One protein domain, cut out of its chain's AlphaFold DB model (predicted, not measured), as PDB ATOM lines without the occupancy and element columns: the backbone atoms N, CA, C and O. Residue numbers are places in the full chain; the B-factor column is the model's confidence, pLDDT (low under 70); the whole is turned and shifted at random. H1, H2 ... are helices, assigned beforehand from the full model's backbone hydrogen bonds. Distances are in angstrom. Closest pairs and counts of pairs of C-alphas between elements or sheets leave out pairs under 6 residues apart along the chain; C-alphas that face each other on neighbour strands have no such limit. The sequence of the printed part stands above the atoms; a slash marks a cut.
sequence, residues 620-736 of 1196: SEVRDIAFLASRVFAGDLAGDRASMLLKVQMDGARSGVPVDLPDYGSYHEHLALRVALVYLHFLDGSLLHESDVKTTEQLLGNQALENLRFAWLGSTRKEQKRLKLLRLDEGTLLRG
ATOM      1  N   SER A 620      82.098 -42.456   2.365       90.56
ATOM      2  CA  SER A 620      81.992 -41.960   0.984       90.56
ATOM      3  C   SER A 620      83.176 -41.086   0.567       90.56
ATOM      4  O   SER A 620      83.176 -40.591  -0.554       90.56
ATOM      5  N   GLU A 621      84.187 -40.910   1.419       93.94
ATOM      6  CA  GLU A 621      85.223 -39.890   1.244       93.94
ATOM      7  C   GLU A 621      85.941 -39.957  -0.106       93.94
ATOM      8  O   GLU A 621      86.072 -38.946  -0.785       93.94
ATOM      9  N   VAL A 622      86.331 -41.152  -0.549       93.44
ATOM     10  CA  VAL A 622      87.003 -41.329  -1.846       93.44
ATOM     11  C   VAL A 622      86.115 -40.863  -3.007       93.44
ATOM     12  O   VAL A 622      86.579 -40.166  -3.909       93.44
ATOM     13  N   ARG A 623      84.820 -41.207  -2.970       93.50
ATOM     14  CA  ARG A 623      83.839 -40.794  -3.986       93.50
ATOM     15  C   ARG A 623      83.569 -39.290  -3.910       93.50
ATOM     16  O   ARG A 623      83.482 -38.636  -4.947       93.50
ATOM     17  N   ASP A 624      83.453 -38.751  -2.704       95.38
ATOM     18  CA  ASP A 624      83.214 -37.331  -2.459       95.38
ATOM     19  C   ASP A 624      84.391 -36.476  -2.961       95.38
ATOM     20  O   ASP A 624      84.161 -35.454  -3.601       95.38
ATOM     21  N   ILE A 625      85.641 -36.907  -2.740       95.62
ATOM     22  CA  ILE A 625      86.852 -36.234  -3.239       95.62
ATOM     23  C   ILE A 625      86.853 -36.189  -4.766       95.62
ATOM     24  O   ILE A 625      87.064 -35.120  -5.332       95.62
ATOM     25  N   ALA A 626      86.572 -37.308  -5.439       94.50
ATOM     26  CA  ALA A 626      86.498 -37.348  -6.901       94.50
ATOM     27  C   ALA A 626      85.392 -36.414  -7.441       94.50
ATOM     28  O   ALA A 626      85.588 -35.660  -8.403       94.50
ATOM     29  N   PHE A 627      84.232 -36.401  -6.778       94.69
ATOM     30  CA  PHE A 627      83.132 -35.497  -7.112       94.69
ATOM     31  C   PHE A 627      83.509 -34.020  -6.908       94.69
ATOM     32  O   PHE A 627      83.275 -33.189  -7.786       94.69
ATOM     33  N   LEU A 628      84.142 -33.673  -5.785       95.38
ATOM     34  CA  LEU A 628      84.626 -32.316  -5.522       95.38
ATOM     35  C   LEU A 628      85.698 -31.897  -6.529       95.38
ATOM     36  O   LEU A 628      85.616 -30.801  -7.083       95.38
ATOM     37  N   ALA A 629      86.665 -32.769  -6.807       94.19
ATOM     38  CA  ALA A 629      87.753 -32.504  -7.735       94.19
ATOM     39  C   ALA A 629      87.226 -32.151  -9.133       94.19
ATOM     40  O   ALA A 629      87.565 -31.101  -9.681       94.19
ATOM     41  N   SER A 630      86.321 -32.980  -9.662       91.19
ATOM     42  CA  SER A 630      85.705 -32.774 -10.977       91.19
ATOM     43  C   SER A 630      84.836 -31.517 -11.063       91.19
ATOM     44  O   SER A 630      84.821 -30.872 -12.105       91.19
ATOM     45  N   ARG A 631      84.120 -31.130  -9.996       90.56
ATOM     46  CA  ARG A 631      83.196 -29.979 -10.030       90.56
ATOM     47  C   ARG A 631      83.827 -28.636  -9.683       90.56
ATOM     48  O   ARG A 631      83.326 -27.603 -10.137       90.56
ATOM     49  N   VAL A 632      84.860 -28.633  -8.842       93.44
ATOM     50  CA  VAL A 632      85.490 -27.408  -8.330       93.44
ATOM     51  C   VAL A 632      86.605 -26.932  -9.257       93.44
ATOM     52  O   VAL A 632      86.621 -25.750  -9.612       93.44
ATOM     53  N   PHE A 633      87.465 -27.856  -9.699       90.12
ATOM     54  CA  PHE A 633      88.635 -27.578 -10.542       90.12
ATOM     55  C   PHE A 633      88.381 -27.801 -12.038       90.12
ATOM     56  O   PHE A 633      89.327 -27.796 -12.827       90.12
ATOM     57  N   ALA A 634      87.116 -27.986 -12.440       80.56
ATOM     58  CA  ALA A 634      86.723 -28.134 -13.839       80.56
ATOM     59  C   ALA A 634      87.346 -27.028 -14.710       80.56
ATOM     60  O   ALA A 634      87.078 -25.845 -14.495       80.56
ATOM     61  N   GLY A 635      88.156 -27.427 -15.694       75.62
ATOM     62  CA  GLY A 635      88.825 -26.524 -16.636       75.62
ATOM     63  C   GLY A 635      90.188 -25.986 -16.187       75.62
ATOM     64  O   GLY A 635      90.930 -25.519 -17.045       75.62
ATOM     65  N   ASP A 636      90.545 -26.097 -14.902       78.44
ATOM     66  CA  ASP A 636      91.846 -25.652 -14.372       78.44
ATOM     67  C   ASP A 636      92.828 -26.833 -14.205       78.44
ATOM     68  O   ASP A 636      94.016 -26.705 -14.496       78.44
ATOM     69  N   LEU A 637      92.338 -28.011 -13.789       84.56
ATOM     70  CA  LEU A 637      93.129 -29.242 -13.652       84.56
ATOM     71  C   LEU A 637      92.350 -30.462 -14.163       84.56
ATOM     72  O   LEU A 637      91.127 -30.535 -14.041       84.56
ATOM     73  N   ALA A 638      93.068 -31.456 -14.696       85.12
ATOM     74  CA  ALA A 638      92.475 -32.751 -15.033       85.12
ATOM     75  C   ALA A 638      91.930 -33.434 -13.767       85.12
ATOM     76  O   ALA A 638      92.566 -33.371 -12.712       85.12
ATOM     77  N   GLY A 639      90.780 -34.108 -13.876       83.75
ATOM     78  CA  GLY A 639      90.051 -34.654 -12.724       83.75
ATOM     79  C   GLY A 639      90.887 -35.565 -11.820       83.75
ATOM     80  O   GLY A 639      90.841 -35.406 -10.599       83.75
ATOM     81  N   ASP A 640      91.711 -36.445 -12.393       89.19
ATOM     82  CA  ASP A 640      92.543 -37.372 -11.610       89.19
ATOM     83  C   ASP A 640      93.660 -36.643 -10.857       89.19
ATOM     84  O   ASP A 640      93.892 -36.889  -9.670       89.19
ATOM     85  N   ARG A 641      94.303 -35.667 -11.513       92.31
ATOM     86  CA  ARG A 641      95.333 -34.821 -10.892       92.31
ATOM     87  C   ARG A 641      94.743 -33.965  -9.774       92.31
ATOM     88  O   ARG A 641      95.349 -33.876  -8.710       92.31
ATOM     89  N   ALA A 642      93.565 -33.379  -9.991       92.50
ATOM     90  CA  ALA A 642      92.836 -32.628  -8.973       92.50
ATOM     91  C   ALA A 642      92.409 -33.519  -7.793       92.50
ATOM     92  O   ALA A 642      92.545 -33.106  -6.643       92.50
ATOM     93  N   SER A 643      91.951 -34.748  -8.054       94.69
ATOM     94  CA  SER A 643      91.594 -35.708  -7.000       94.69
ATOM     95  C   SER A 643      92.798 -36.072  -6.140       94.69
ATOM     96  O   SER A 643      92.705 -36.061  -4.914       94.69
ATOM     97  N   MET A 644      93.940 -36.351  -6.778       94.62
ATOM     98  CA  MET A 644      95.188 -36.659  -6.082       94.62
ATOM     99  C   MET A 644      95.653 -35.478  -5.227       94.62
ATOM    100  O   MET A 644      95.913 -35.658  -4.039       94.62
ATOM    101  N   LEU A 645      95.689 -34.273  -5.803       94.69
ATOM    102  CA  LEU A 645      96.081 -33.057  -5.092       94.69
ATOM    103  C   LEU A 645      95.184 -32.811  -3.872       94.69
ATOM    104  O   LEU A 645      95.684 -32.576  -2.775       94.69
ATOM    105  N   LEU A 646      93.862 -32.902  -4.044       95.00
ATOM    106  CA  LEU A 646      92.911 -32.697  -2.954       95.00
ATOM    107  C   LEU A 646      93.086 -33.742  -1.845       95.00
ATOM    108  O   LEU A 646      93.065 -33.379  -0.671       95.00
ATOM    109  N   LYS A 647      93.312 -35.013  -2.202       95.56
ATOM    110  CA  LYS A 647      93.583 -36.084  -1.235       95.56
ATOM    111  C   LYS A 647      94.841 -35.792  -0.408       95.56
ATOM    112  O   LYS A 647      94.776 -35.830   0.815       95.56
ATOM    113  N   VAL A 648      95.950 -35.434  -1.057       95.00
ATOM    114  CA  VAL A 648      97.205 -35.123  -0.355       95.00
ATOM    115  C   VAL A 648      97.046 -33.906   0.558       95.00
ATOM    116  O   VAL A 648      97.466 -33.942   1.712       95.00
ATOM    117  N   GLN A 649      96.377 -32.849   0.089       95.19
ATOM    118  CA  GLN A 649      96.114 -31.663   0.910       95.19
ATOM    119  C   GLN A 649      95.179 -31.958   2.091       95.19
ATOM    120  O   GLN A 649      95.332 -31.372   3.160       95.19
ATOM    121  N   MET A 650      94.231 -32.887   1.944       94.81
ATOM    122  CA  MET A 650      93.416 -33.358   3.066       94.81
ATOM    123  C   MET A 650      94.230 -34.125   4.107       94.81
ATOM    124  O   MET A 650      94.045 -33.892   5.302       94.81
ATOM    125  N   ASP A 651      95.117 -35.020   3.675       93.56
ATOM    126  CA  ASP A 651      95.992 -35.776   4.576       93.56
ATOM    127  C   ASP A 651      96.964 -34.833   5.314       93.56
ATOM    128  O   ASP A 651      97.151 -34.945   6.532       93.56
ATOM    129  N   GLY A 652      97.482 -33.818   4.615       93.50
ATOM    130  CA  GLY A 652      98.248 -32.722   5.213       93.50
ATOM    131  C   GLY A 652      97.440 -31.923   6.241       93.50
ATOM    132  O   GLY A 652      97.858 -31.750   7.383       93.50
ATOM    133  N   ALA A 653      96.218 -31.511   5.896       93.25
ATOM    134  CA  ALA A 653      95.348 -30.765   6.807       93.25
ATOM    135  C   ALA A 653      94.939 -31.572   8.056       93.25
ATOM    136  O   ALA A 653      94.793 -30.999   9.132       93.25
ATOM    137  N   ARG A 654      94.778 -32.898   7.938       93.38
ATOM    138  CA  ARG A 654      94.499 -33.797   9.074       93.38
ATOM    139  C   ARG A 654      95.694 -33.976   9.996       93.38
ATOM    140  O   ARG A 654      95.514 -34.025  11.209       93.38
ATOM    141  N   SER A 655      96.885 -34.116   9.421       92.75
ATOM    142  CA  SER A 655      98.127 -34.260  10.186       92.75
ATOM    143  C   SER A 655      98.614 -32.933  10.774       92.75
ATOM    144  O   SER A 655      99.422 -32.937  11.698       92.75
ATOM    145  N   GLY A 656      98.126 -31.802  10.255       90.44
ATOM    146  CA  GLY A 656      98.645 -30.472  10.569       90.44
ATOM    147  C   GLY A 656      99.998 -30.185   9.909       90.44
ATOM    148  O   GLY A 656     100.581 -29.134  10.167       90.44
ATOM    149  N   VAL A 657     100.495 -31.098   9.064       85.88
ATOM    150  CA  VAL A 657     101.762 -30.961   8.346       85.88
ATOM    151  C   VAL A 657     101.460 -30.497   6.919       85.88
ATOM    152  O   VAL A 657     100.809 -31.228   6.171       85.88
ATOM    153  N   PRO A 658     101.895 -29.291   6.515       82.69
ATOM    154  CA  PRO A 658     101.725 -28.847   5.140       82.69
ATOM    155  C   PRO A 658     102.531 -29.756   4.207       82.69
ATOM    156  O   PRO A 658     103.703 -30.030   4.457       82.69
ATOM    157  N   VAL A 659     101.889 -30.224   3.136       85.44
ATOM    158  CA  VAL A 659     102.536 -31.033   2.100       85.44
ATOM    159  C   VAL A 659     102.751 -30.152   0.878       85.44
ATOM    160  O   VAL A 659     101.782 -29.665   0.290       85.44
ATOM    161  N   ASP A 660     104.019 -29.947   0.533       84.25
ATOM    162  CA  ASP A 660     104.448 -29.235  -0.671       84.25
ATOM    163  C   ASP A 660     104.480 -30.213  -1.856       84.25
ATOM    164  O   ASP A 660     104.989 -31.332  -1.734       84.25
ATOM    165  N   LEU A 661     103.883 -29.823  -2.982       87.88
ATOM    166  CA  LEU A 661     103.727 -30.650  -4.176       87.88
ATOM    167  C   LEU A 661     104.164 -29.851  -5.415       87.88
ATOM    168  O   LEU A 661     103.322 -29.474  -6.242       87.88
ATOM    169  N   PRO A 662     105.483 -29.657  -5.608       81.50
ATOM    170  CA  PRO A 662     106.028 -28.709  -6.583       81.50
ATOM    171  C   PRO A 662     105.492 -28.893  -8.016       81.50
ATOM    172  O   PRO A 662     105.368 -27.918  -8.757       81.50
ATOM    173  N   ASP A 663     105.070 -30.107  -8.382       85.88
ATOM    174  CA  ASP A 663     104.462 -30.461  -9.675       85.88
ATOM    175  C   ASP A 663     103.103 -29.785  -9.977       85.88
ATOM    176  O   ASP A 663     102.603 -29.867 -11.109       85.88
ATOM    177  N   TYR A 664     102.464 -29.153  -8.986       82.81
ATOM    178  CA  TYR A 664     101.144 -28.510  -9.102       82.81
ATOM    179  C   TYR A 664     101.198 -26.980  -9.001       82.81
ATOM    180  O   TYR A 664     100.293 -26.290  -9.494       82.81
ATOM    181  N   GLY A 665     102.267 -26.454  -8.398       86.12
ATOM    182  CA  GLY A 665     102.472 -25.039  -8.120       86.12
ATOM    183  C   GLY A 665     101.652 -24.523  -6.932       86.12
ATOM    184  O   GLY A 665     100.480 -24.871  -6.750       86.12
ATOM    185  N   SER A 666     102.245 -23.583  -6.188       87.06
ATOM    186  CA  SER A 666     101.722 -23.028  -4.924       87.06
ATOM    187  C   SER A 666     100.275 -22.531  -4.986       87.06
ATOM    188  O   SER A 666      99.520 -22.595  -4.018       87.06
ATOM    189  N   TYR A 667      99.835 -22.048  -6.147       87.25
ATOM    190  CA  TYR A 667      98.462 -21.597  -6.316       87.25
ATOM    191  C   TYR A 667      97.426 -22.722  -6.222       87.25
ATOM    192  O   TYR A 667      96.433 -22.580  -5.505       87.25
ATOM    193  N   HIS A 668      97.615 -23.808  -6.979       89.94
ATOM    194  CA  HIS A 668      96.652 -24.908  -6.991       89.94
ATOM    195  C   HIS A 668      96.644 -25.618  -5.644       89.94
ATOM    196  O   HIS A 668      95.574 -25.995  -5.171       89.94
ATOM    197  N   GLU A 669      97.804 -25.720  -4.997       91.81
ATOM    198  CA  GLU A 669      97.930 -26.201  -3.622       91.81
ATOM    199  C   GLU A 669      97.112 -25.355  -2.648       91.81
ATOM    200  O   GLU A 669      96.296 -25.901  -1.911       91.81
ATOM    201  N   HIS A 670      97.232 -24.023  -2.688       91.19
ATOM    202  CA  HIS A 670      96.440 -23.141  -1.828       91.19
ATOM    203  C   HIS A 670      94.931 -23.269  -2.074       91.19
ATOM    204  O   HIS A 670      94.142 -23.237  -1.124       91.19
ATOM    205  N   LEU A 671      94.501 -23.409  -3.333       92.00
ATOM    206  CA  LEU A 671      93.091 -23.657  -3.643       92.00
ATOM    207  C   LEU A 671      92.629 -25.019  -3.115       92.00
ATOM    208  O   LEU A 671      91.585 -25.098  -2.467       92.00
ATOM    209  N   ALA A 672      93.404 -26.075  -3.358       94.62
ATOM    210  CA  ALA A 672      93.109 -27.424  -2.894       94.62
ATOM    211  C   ALA A 672      93.069 -27.511  -1.369       94.62
ATOM    212  O   ALA A 672      92.128 -28.088  -0.831       94.62
ATOM    213  N   LEU A 673      93.990 -26.850  -0.668       94.75
ATOM    214  CA  LEU A 673      93.985 -26.745   0.788       94.75
ATOM    215  C   LEU A 673      92.712 -26.060   1.301       94.75
ATOM    216  O   LEU A 673      92.078 -26.550   2.235       94.75
ATOM    217  N   ARG A 674      92.268 -24.962   0.671       94.75
ATOM    218  CA  ARG A 674      90.996 -24.309   1.039       94.75
ATOM    219  C   ARG A 674      89.808 -25.254   0.870       94.75
ATOM    220  O   ARG A 674      88.959 -25.323   1.756       94.75
ATOM    221  N   VAL A 675      89.743 -25.982  -0.244       96.44
ATOM    222  CA  VAL A 675      88.676 -26.965  -0.496       96.44
ATOM    223  C   VAL A 675      88.737 -28.107   0.523       96.44
ATOM    224  O   VAL A 675      87.698 -28.474   1.072       96.44
ATOM    225  N   ALA A 676      89.936 -28.604   0.839       96.50
ATOM    226  CA  ALA A 676      90.168 -29.636   1.845       96.50
ATOM    227  C   ALA A 676      89.662 -29.204   3.229       96.50
ATOM    228  O   ALA A 676      88.910 -29.942   3.860       96.50
ATOM    229  N   LEU A 677      89.985 -27.987   3.677       96.25
ATOM    230  CA  LEU A 677      89.531 -27.456   4.968       96.25
ATOM    231  C   LEU A 677      88.003 -27.311   5.038       96.25
ATOM    232  O   LEU A 677      87.387 -27.674   6.042       96.25
ATOM    233  N   VAL A 678      87.367 -26.824   3.967       97.06
ATOM    234  CA  VAL A 678      85.898 -26.724   3.904       97.06
ATOM    235  C   VAL A 678      85.259 -28.121   3.919       97.06
ATOM    236  O   VAL A 678      84.219 -28.308   4.557       97.06
ATOM    237  N   TYR A 679      85.875 -29.112   3.267       97.56
ATOM    238  CA  TYR A 679      85.394 -30.493   3.290       97.56
ATOM    239  C   TYR A 679      85.582 -31.168   4.656       97.56
ATOM    240  O   TYR A 679      84.653 -31.813   5.138       97.56
ATOM    241  N   LEU A 680      86.713 -30.960   5.337       96.56
ATOM    242  CA  LEU A 680      86.921 -31.446   6.707       96.56
ATOM    243  C   LEU A 680      85.862 -30.877   7.662       96.56
ATOM    244  O   LEU A 680      85.214 -31.637   8.376       96.56
ATOM    245  N   HIS A 681      85.573 -29.574   7.576       96.56
ATOM    246  CA  HIS A 681      84.479 -28.967   8.340       96.56
ATOM    247  C   HIS A 681      83.105 -29.582   8.006       96.56
ATOM    248  O   HIS A 681      82.246 -29.718   8.876       96.56
ATOM    249  N   PHE A 682      82.861 -29.967   6.750       96.56
ATOM    250  CA  PHE A 682      81.641 -30.683   6.361       96.56
ATOM    251  C   PHE A 682      81.551 -32.088   6.983       96.56
ATOM    252  O   PHE A 682      80.454 -32.507   7.381       96.56
ATOM    253  N   LEU A 683      82.681 -32.794   7.077       95.56
ATOM    254  CA  LEU A 683      82.766 -34.123   7.682       95.56
ATOM    255  C   LEU A 683      82.476 -34.111   9.187       95.56
ATOM    256  O   LEU A 683      82.037 -35.139   9.687       95.56
ATOM    257  N   ASP A 684      82.633 -32.983   9.883       94.00
ATOM    258  CA  ASP A 684      82.326 -32.864  11.320       94.00
ATOM    259  C   ASP A 684      80.816 -32.815  11.635       94.00
ATOM    260  O   ASP A 684      80.398 -32.987  12.780       94.00
ATOM    261  N   GLY A 685      79.961 -32.571  10.635       93.38
ATOM    262  CA  GLY A 685      78.505 -32.566  10.815       93.38
ATOM    263  C   GLY A 685      77.924 -33.982  10.812       93.38
ATOM    264  O   GLY A 685      78.073 -34.706   9.826       93.38
ATOM    265  N   SER A 686      77.209 -34.376  11.864       94.69
ATOM    266  CA  SER A 686      76.658 -35.734  12.003       94.69
ATOM    267  C   SER A 686      75.267 -35.840  11.374       94.69
ATOM    268  O   SER A 686      74.347 -35.137  11.784       94.69
ATOM    269  N   LEU A 687      75.075 -36.726  10.392       94.31
ATOM    270  CA  LEU A 687      73.775 -36.885   9.718       94.31
ATOM    271  C   LEU A 687      72.644 -37.133  10.728       94.31
ATOM    272  O   LEU A 687      72.830 -37.855  11.701       94.31
ATOM    273  N   LEU A 688      71.464 -36.558  10.473       93.88
ATOM    274  CA  LEU A 688      70.274 -36.686  11.334       93.88
ATOM    275  C   LEU A 688      70.454 -36.149  12.775       93.88
ATOM    276  O   LEU A 688      69.598 -36.397  13.622       93.88
ATOM    277  N   HIS A 689      71.491 -35.346  13.033       95.06
ATOM    278  CA  HIS A 689      71.784 -34.719  14.325       95.06
ATOM    279  C   HIS A 689      71.839 -33.179  14.223       95.06
ATOM    280  O   HIS A 689      71.952 -32.613  13.135       95.06
ATOM    281  N   GLU A 690      71.737 -32.475  15.360       92.81
ATOM    282  CA  GLU A 690      71.665 -31.005  15.399       92.81
ATOM    283  C   GLU A 690      72.961 -30.302  14.955       92.81
ATOM    284  O   GLU A 690      72.907 -29.141  14.558       92.81
ATOM    285  N   SER A 691      74.100 -31.004  14.952       94.62
ATOM    286  CA  SER A 691      75.392 -30.485  14.469       94.62
ATOM    287  C   SER A 691      75.508 -30.403  12.944       94.62
ATOM    288  O   SER A 691      76.444 -29.783  12.437       94.62
ATOM    289  N   ASP A 692      74.578 -30.992  12.185       95.50
ATOM    290  CA  ASP A 692      74.642 -31.047  10.720       95.50
ATOM    291  C   ASP A 692      74.131 -29.776  10.028       95.50
ATOM    292  O   ASP A 692      73.278 -29.760   9.134       95.50
ATOM    293  N   VAL A 693      74.705 -28.669  10.478       95.94
ATOM    294  CA  VAL A 693      74.476 -27.311   9.994       95.94
ATOM    295  C   VAL A 693      75.659 -26.792   9.172       95.94
ATOM    296  O   VAL A 693      75.601 -25.686   8.643       95.94
ATOM    297  N   LYS A 694      76.714 -27.603   9.007       96.12
ATOM    298  CA  LYS A 694      78.030 -27.210   8.479       96.12
ATOM    299  C   LYS A 694      77.985 -26.575   7.091       96.12
ATOM    300  O   LYS A 694      78.625 -25.553   6.863       96.12
ATOM    301  N   THR A 695      77.185 -27.115   6.174       95.56
ATOM    302  CA  THR A 695      76.980 -26.534   4.833       95.56
ATOM    303  C   THR A 695      76.290 -25.169   4.892       95.56
ATOM    304  O   THR A 695      76.631 -24.256   4.141       95.56
ATOM    305  N   THR A 696      75.355 -24.996   5.829       95.56
ATOM    306  CA  THR A 696      74.632 -23.735   6.042       95.56
ATOM    307  C   THR A 696      75.503 -22.696   6.750       95.56
ATOM    308  O   THR A 696      75.451 -21.520   6.393       95.56
ATOM    309  N   GLU A 697      76.342 -23.112   7.701       95.88
ATOM    310  CA  GLU A 697      77.367 -22.261   8.318       95.88
ATOM    311  C   GLU A 697      78.345 -21.743   7.262       95.88
ATOM    312  O   GLU A 697      78.586 -20.540   7.201       95.88
ATOM    313  N   GLN A 698      78.825 -22.613   6.366       97.19
ATOM    314  CA  GLN A 698      79.679 -22.205   5.250       97.19
ATOM    315  C   GLN A 698      78.950 -21.243   4.302       97.19
ATOM    316  O   GLN A 698      79.481 -20.187   3.978       97.19
ATOM    317  N   LEU A 699      77.701 -21.529   3.916       96.44
ATOM    318  CA  LEU A 699      76.906 -20.612   3.093       96.44
ATOM    319  C   LEU A 699      76.786 -19.220   3.729       96.44
ATOM    320  O   LEU A 699      76.885 -18.208   3.036       96.44
ATOM    321  N   LEU A 700      76.520 -19.141   5.030       94.62
ATOM    322  CA  LEU A 700      76.164 -17.880   5.675       94.62
ATOM    323  C   LEU A 700      77.365 -17.112   6.223       94.62
ATOM    324  O   LEU A 700      77.357 -15.893   6.086       94.62
ATOM    325  N   GLY A 701      78.361 -17.797   6.784       94.75
ATOM    326  CA  GLY A 701      79.494 -17.201   7.497       94.75
ATOM    327  C   GLY A 701      80.856 -17.326   6.811       94.75
ATOM    328  O   GLY A 701      81.825 -16.775   7.324       94.75
ATOM    329  N   ASN A 702      80.977 -18.020   5.671       97.06
ATOM    330  CA  ASN A 702      82.247 -18.055   4.945       97.06
ATOM    331  C   ASN A 702      82.540 -16.685   4.310       97.06
ATOM    332  O   ASN A 702      81.765 -16.191   3.483       97.06
ATOM    333  N   GLN A 703      83.683 -16.098   4.670       96.88
ATOM    334  CA  GLN A 703      84.093 -14.763   4.230       96.88
ATOM    335  C   GLN A 703      84.240 -14.652   2.708       96.88
ATOM    336  O   GLN A 703      83.881 -13.624   2.143       96.88
ATOM    337  N   ALA A 704      84.663 -15.715   2.016       96.38
ATOM    338  CA  ALA A 704      84.732 -15.719   0.555       96.38
ATOM    339  C   ALA A 704      83.338 -15.527  -0.070       96.38
ATOM    340  O   ALA A 704      83.161 -14.761  -1.015       96.38
ATOM    341  N   LEU A 705      82.310 -16.165   0.498       97.19
ATOM    342  CA  LEU A 705      80.930 -15.998   0.032       97.19
ATOM    343  C   LEU A 705      80.340 -14.645   0.447       97.19
ATOM    344  O   LEU A 705      79.507 -14.088  -0.269       97.19
ATOM    345  N   GLU A 706      80.747 -14.096   1.593       95.25
ATOM    346  CA  GLU A 706      80.414 -12.719   1.965       95.25
ATOM    347  C   GLU A 706      81.006 -11.702   0.987       95.25
ATOM    348  O   GLU A 706      80.259 -10.845   0.512       95.25
ATOM    349  N   ASN A 707      82.277 -11.845   0.609       95.44
ATOM    350  CA  ASN A 707      82.933 -10.994  -0.381       95.44
ATOM    351  C   ASN A 707      82.205 -11.042  -1.728       95.44
ATOM    352  O   ASN A 707      81.796 -10.001  -2.243       95.44
ATOM    353  N   LEU A 708      81.903 -12.235  -2.248       96.50
ATOM    354  CA  LEU A 708      81.104 -12.394  -3.471       96.50
ATOM    355  C   LEU A 708      79.732 -11.697  -3.381       96.50
ATOM    356  O   LEU A 708      79.271 -11.052  -4.326       96.50
ATOM    357  N   ARG A 709      79.053 -11.769  -2.234       95.12
ATOM    358  CA  ARG A 709      77.741 -11.124  -2.060       95.12
ATOM    359  C   ARG A 709      77.828  -9.607  -1.930       95.12
ATOM    360  O   ARG A 709      76.976  -8.906  -2.480       95.12
ATOM    361  N   PHE A 710      78.789  -9.093  -1.172       92.50
ATOM    362  CA  PHE A 710      78.863  -7.667  -0.851       92.50
ATOM    363  C   PHE A 710      79.698  -6.883  -1.853       92.50
ATOM    364  O   PHE A 710      79.210  -5.868  -2.350       92.50
ATOM    365  N   ALA A 711      80.899  -7.359  -2.180       91.75
ATOM    366  CA  ALA A 711      81.802  -6.682  -3.103       91.75
ATOM    367  C   ALA A 711      81.341  -6.824  -4.561       91.75
ATOM    368  O   ALA A 711      81.373  -5.847  -5.309       91.75
ATOM    369  N   TRP A 712      80.844  -8.004  -4.956       94.00
ATOM    370  CA  TRP A 712      80.474  -8.260  -6.352       94.00
ATOM    371  C   TRP A 712      78.987  -8.034  -6.638       94.00
ATOM    372  O   TRP A 712      78.657  -7.212  -7.490       94.00
ATOM    373  N   LEU A 713      78.071  -8.697  -5.920       92.69
ATOM    374  CA  LEU A 713      76.624  -8.592  -6.195       92.69
ATOM    375  C   LEU A 713      75.953  -7.320  -5.648       92.69
ATOM    376  O   LEU A 713      74.853  -6.973  -6.085       92.69
ATOM    377  N   GLY A 714      76.569  -6.636  -4.679       87.75
ATOM    378  CA  GLY A 714      75.970  -5.479  -4.008       87.75
ATOM    379  C   GLY A 714      74.740  -5.842  -3.168       87.75
ATOM    380  O   GLY A 714      73.713  -5.156  -3.231       87.75
ATOM    381  N   SER A 715      74.821  -6.945  -2.412       86.44
ATOM    382  CA  SER A 715      73.670  -7.524  -1.719       86.44
ATOM    383  C   SER A 715      72.977  -6.551  -0.757       86.44
ATOM    384  O   SER A 715      73.595  -5.810   0.010       86.44
ATOM    385  N   THR A 716      71.644  -6.568  -0.772       87.62
ATOM    386  CA  THR A 716      70.827  -5.648   0.032       87.62
ATOM    387  C   THR A 716      70.538  -6.190   1.435       87.62
ATOM    388  O   THR A 716      70.449  -7.396   1.663       87.62
ATOM    389  N   ARG A 717      70.216  -5.304   2.393       88.81
ATOM    390  CA  ARG A 717      69.715  -5.710   3.731       88.81
ATOM    391  C   ARG A 717      68.510  -6.662   3.665       88.81
ATOM    392  O   ARG A 717      68.278  -7.437   4.590       88.81
ATOM    393  N   LYS A 718      67.701  -6.584   2.601       89.56
ATOM    394  CA  LYS A 718      66.552  -7.477   2.391       89.56
ATOM    395  C   LYS A 718      67.007  -8.897   2.043       89.56
ATOM    396  O   LYS A 718      66.428  -9.848   2.559       89.56
ATOM    397  N   GLU A 719      68.034  -9.034   1.214       88.31
ATOM    398  CA  GLU A 719      68.636 -10.326   0.869       88.31
ATOM    399  C   GLU A 719      69.346 -10.945   2.068       88.31
ATOM    400  O   GLU A 719      69.100 -12.107   2.364       88.31
ATOM    401  N   GLN A 720      70.087 -10.158   2.856       88.56
ATOM    402  CA  GLN A 720      70.651 -10.630   4.128       88.56
ATOM    403  C   GLN A 720      69.565 -11.190   5.062       88.56
ATOM    404  O   GLN A 720      69.720 -12.262   5.641       88.56
ATOM    405  N   LYS A 721      68.427 -10.490   5.197       89.75
ATOM    406  CA  LYS A 721      67.285 -10.990   5.982       89.75
ATOM    407  C   LYS A 721      66.713 -12.286   5.410       89.75
ATOM    408  O   LYS A 721      66.305 -13.134   6.192       89.75
ATOM    409  N   ARG A 722      66.681 -12.444   4.082       90.31
ATOM    410  CA  ARG A 722      66.259 -13.689   3.419       90.31
ATOM    411  C   ARG A 722      67.236 -14.831   3.715       90.31
ATOM    412  O   ARG A 722      66.778 -15.900   4.088       90.31
ATOM    413  N   LEU A 723      68.544 -14.593   3.607       90.94
ATOM    414  CA  LEU A 723      69.588 -15.584   3.893       90.94
ATOM    415  C   LEU A 723      69.544 -16.057   5.348       90.94
ATOM    416  O   LEU A 723      69.633 -17.250   5.610       90.94
ATOM    417  N   LYS A 724      69.290 -15.149   6.299       88.94
ATOM    418  CA  LYS A 724      69.110 -15.514   7.715       88.94
ATOM    419  C   LYS A 724      67.944 -16.479   7.960       88.94
ATOM    420  O   LYS A 724      67.957 -17.168   8.969       88.94
ATOM    421  N   LEU A 725      66.956 -16.562   7.061       89.75
ATOM    422  CA  LEU A 725      65.867 -17.547   7.161       89.75
ATOM    423  C   LEU A 725      66.294 -18.966   6.744       89.75
ATOM    424  O   LEU A 725      65.519 -19.898   6.952       89.75
ATOM    425  N   LEU A 726      67.481 -19.126   6.146       92.31
ATOM    426  CA  LEU A 726      68.047 -20.419   5.752       92.31
ATOM    427  C   LEU A 726      68.850 -21.089   6.874       92.31
ATOM    428  O   LEU A 726      69.181 -22.260   6.741       92.31
ATOM    429  N   ARG A 727      69.135 -20.371   7.969       92.19
ATOM    430  CA  ARG A 727      69.818 -20.906   9.153       92.19
ATOM    431  C   ARG A 727      69.099 -22.144   9.691       92.19
ATOM    432  O   ARG A 727      67.880 -22.129   9.877       92.19
ATOM    433  N   LEU A 728      69.862 -23.207   9.934       90.19
ATOM    434  CA  LEU A 728      69.370 -24.483  10.468       90.19
ATOM    435  C   LEU A 728      69.535 -24.599  11.991       90.19
ATOM    436  O   LEU A 728      68.878 -25.428  12.612       90.19
ATOM    437  N   ASP A 729      70.353 -23.741  12.592       86.38
ATOM    438  CA  ASP A 729      70.578 -23.622  14.034       86.38
ATOM    439  C   ASP A 729      69.583 -22.651  14.700       86.38
ATOM    440  O   ASP A 729      69.117 -22.875  15.816       86.38
ATOM    441  N   GLU A 730      69.184 -21.598  13.980       81.19
ATOM    442  CA  GLU A 730      68.254 -20.577  14.460       81.19
ATOM    443  C   GLU A 730      67.269 -20.148  13.368       81.19
ATOM    444  O   GLU A 730      67.656 -19.555  12.365       81.19
ATOM    445  N   GLY A 731      65.964 -20.349  13.570       77.19
ATOM    446  CA  GLY A 731      64.990 -19.978  12.543       77.19
ATOM    447  C   GLY A 731      63.578 -19.692  13.029       77.19
ATOM    448  O   GLY A 731      63.273 -19.610  14.224       77.19
ATOM    449  N   THR A 732      62.681 -19.490  12.063       77.50
ATOM    450  CA  THR A 732      61.274 -19.205  12.347       77.50
ATOM    451  C   THR A 732      60.555 -20.447  12.863       77.50
ATOM    452  O   THR A 732      60.650 -21.517  12.276       77.50
ATOM    453  N   LEU A 733      59.757 -20.284  13.922       72.56
ATOM    454  CA  LEU A 733      59.076 -21.391  14.612       72.56
ATOM    455  C   LEU A 733      58.003 -22.104  13.774       72.56
ATOM    456  O   LEU A 733      57.542 -23.166  14.167       72.56
ATOM    457  N   LEU A 734      57.555 -21.503  12.669       73.69
ATOM    458  CA  LEU A 734      56.373 -21.963  11.930       73.69
ATOM    459  C   LEU A 734      56.654 -22.315  10.467       73.69
ATOM    460  O   LEU A 734      55.773 -22.851   9.798       73.69
ATOM    461  N   ARG A 735      57.831 -21.960   9.932       81.44
ATOM    462  CA  ARG A 735      58.162 -22.085   8.503       81.44
ATOM    463  C   ARG A 735      59.670 -22.218   8.292       81.44
ATOM    464  O   ARG A 735      60.452 -21.932   9.191       81.44
ATOM    465  N   GLY A 736      60.046 -22.579   7.068       87.75
ATOM    466  CA  GLY A 736      61.437 -22.616   6.622       87.75
ATOM    467  C   GLY A 736      62.157 -23.931   6.940       87.75
ATOM    468  O   GLY A 736      61.574 -24.812   7.577       87.75
TER     469      GLY A 736
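AT A GLANCE: This is residues 620 to 736 of the 1196 residues of an uncharacterized protein of Planctomycetes bacterium (UniProt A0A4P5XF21). Three helices, H1, H2 and H3, cross at steep tilts in a cluster at one end, and the long H3 leads from it to a looser arch of three short helices, in which H4 and H6 run opposite ways and H5 sits beyond H4 before the chain folds back. A tail without a named element, residues 725 to 736, follows H6 at the far end. The printed part has 117 residues with six named helices, H1 to H6 in order, and no named strand; the class is all helix. It is loose, with a radius of gyration of the C-alphas of 16.7 A and spans of 51 by 35 by 24 A.

IN THESE COORDINATES: H1, residues 621 to 632, begins at C-alpha 621 (85.223, -39.890, 1.244) and is 15.7 A long. H2, residues 639 to 655, measures 24.3 A. H3, residues 666 to 683, measures 25.3 A and ends at C-alpha 683 (82.766, -34.123, 7.682). H4 is residues 694 to 701, 10.2 A; H5 is residues 703 to 712, 12.9 A; H6 is residues 717 to 724, 10.6 A, ending at C-alpha 724 (69.110, -15.514, 7.715).

HOW THE PARTS SIT: H1 touches H2 with residues 625 to 630 alone, closest at the C-alphas of Ser 630 and Gly 639, 5.0 A, at a steep tilt of 58 degrees, opposite ways. H2 touches H3, closest at the C-alphas of Met 650 and Ala 676, 5.1 A, at a steep tilt of 67 degrees, the same way. H1 and H3 are near each other. H3 touches H4 with residues 678 to 682 alone; the closest C-alphas, of Phe 682 and Lys 694, are 5.4 A apart. H4 is close to but not clearly touching H5, closest at the C-alphas of Leu 699 and Leu 705, 6.8 A, and H6, closest at those of Leu 700 and Leu 723, 7.2 A. H4 and H6 stand at a shallow tilt of 17 degrees, opposite ways. H5 and H6 are apart. In H1 to H6 every O i to N i+4 pair is within hydrogen-bond range.

THE WHOLE: The two C-alphas farthest apart, of Pro 662 and Leu 734, are 53.4 A apart. The printed part has no cut, and no link is long. The mean pLDDT of the printed part is 91.2, and no printed residue is under 70.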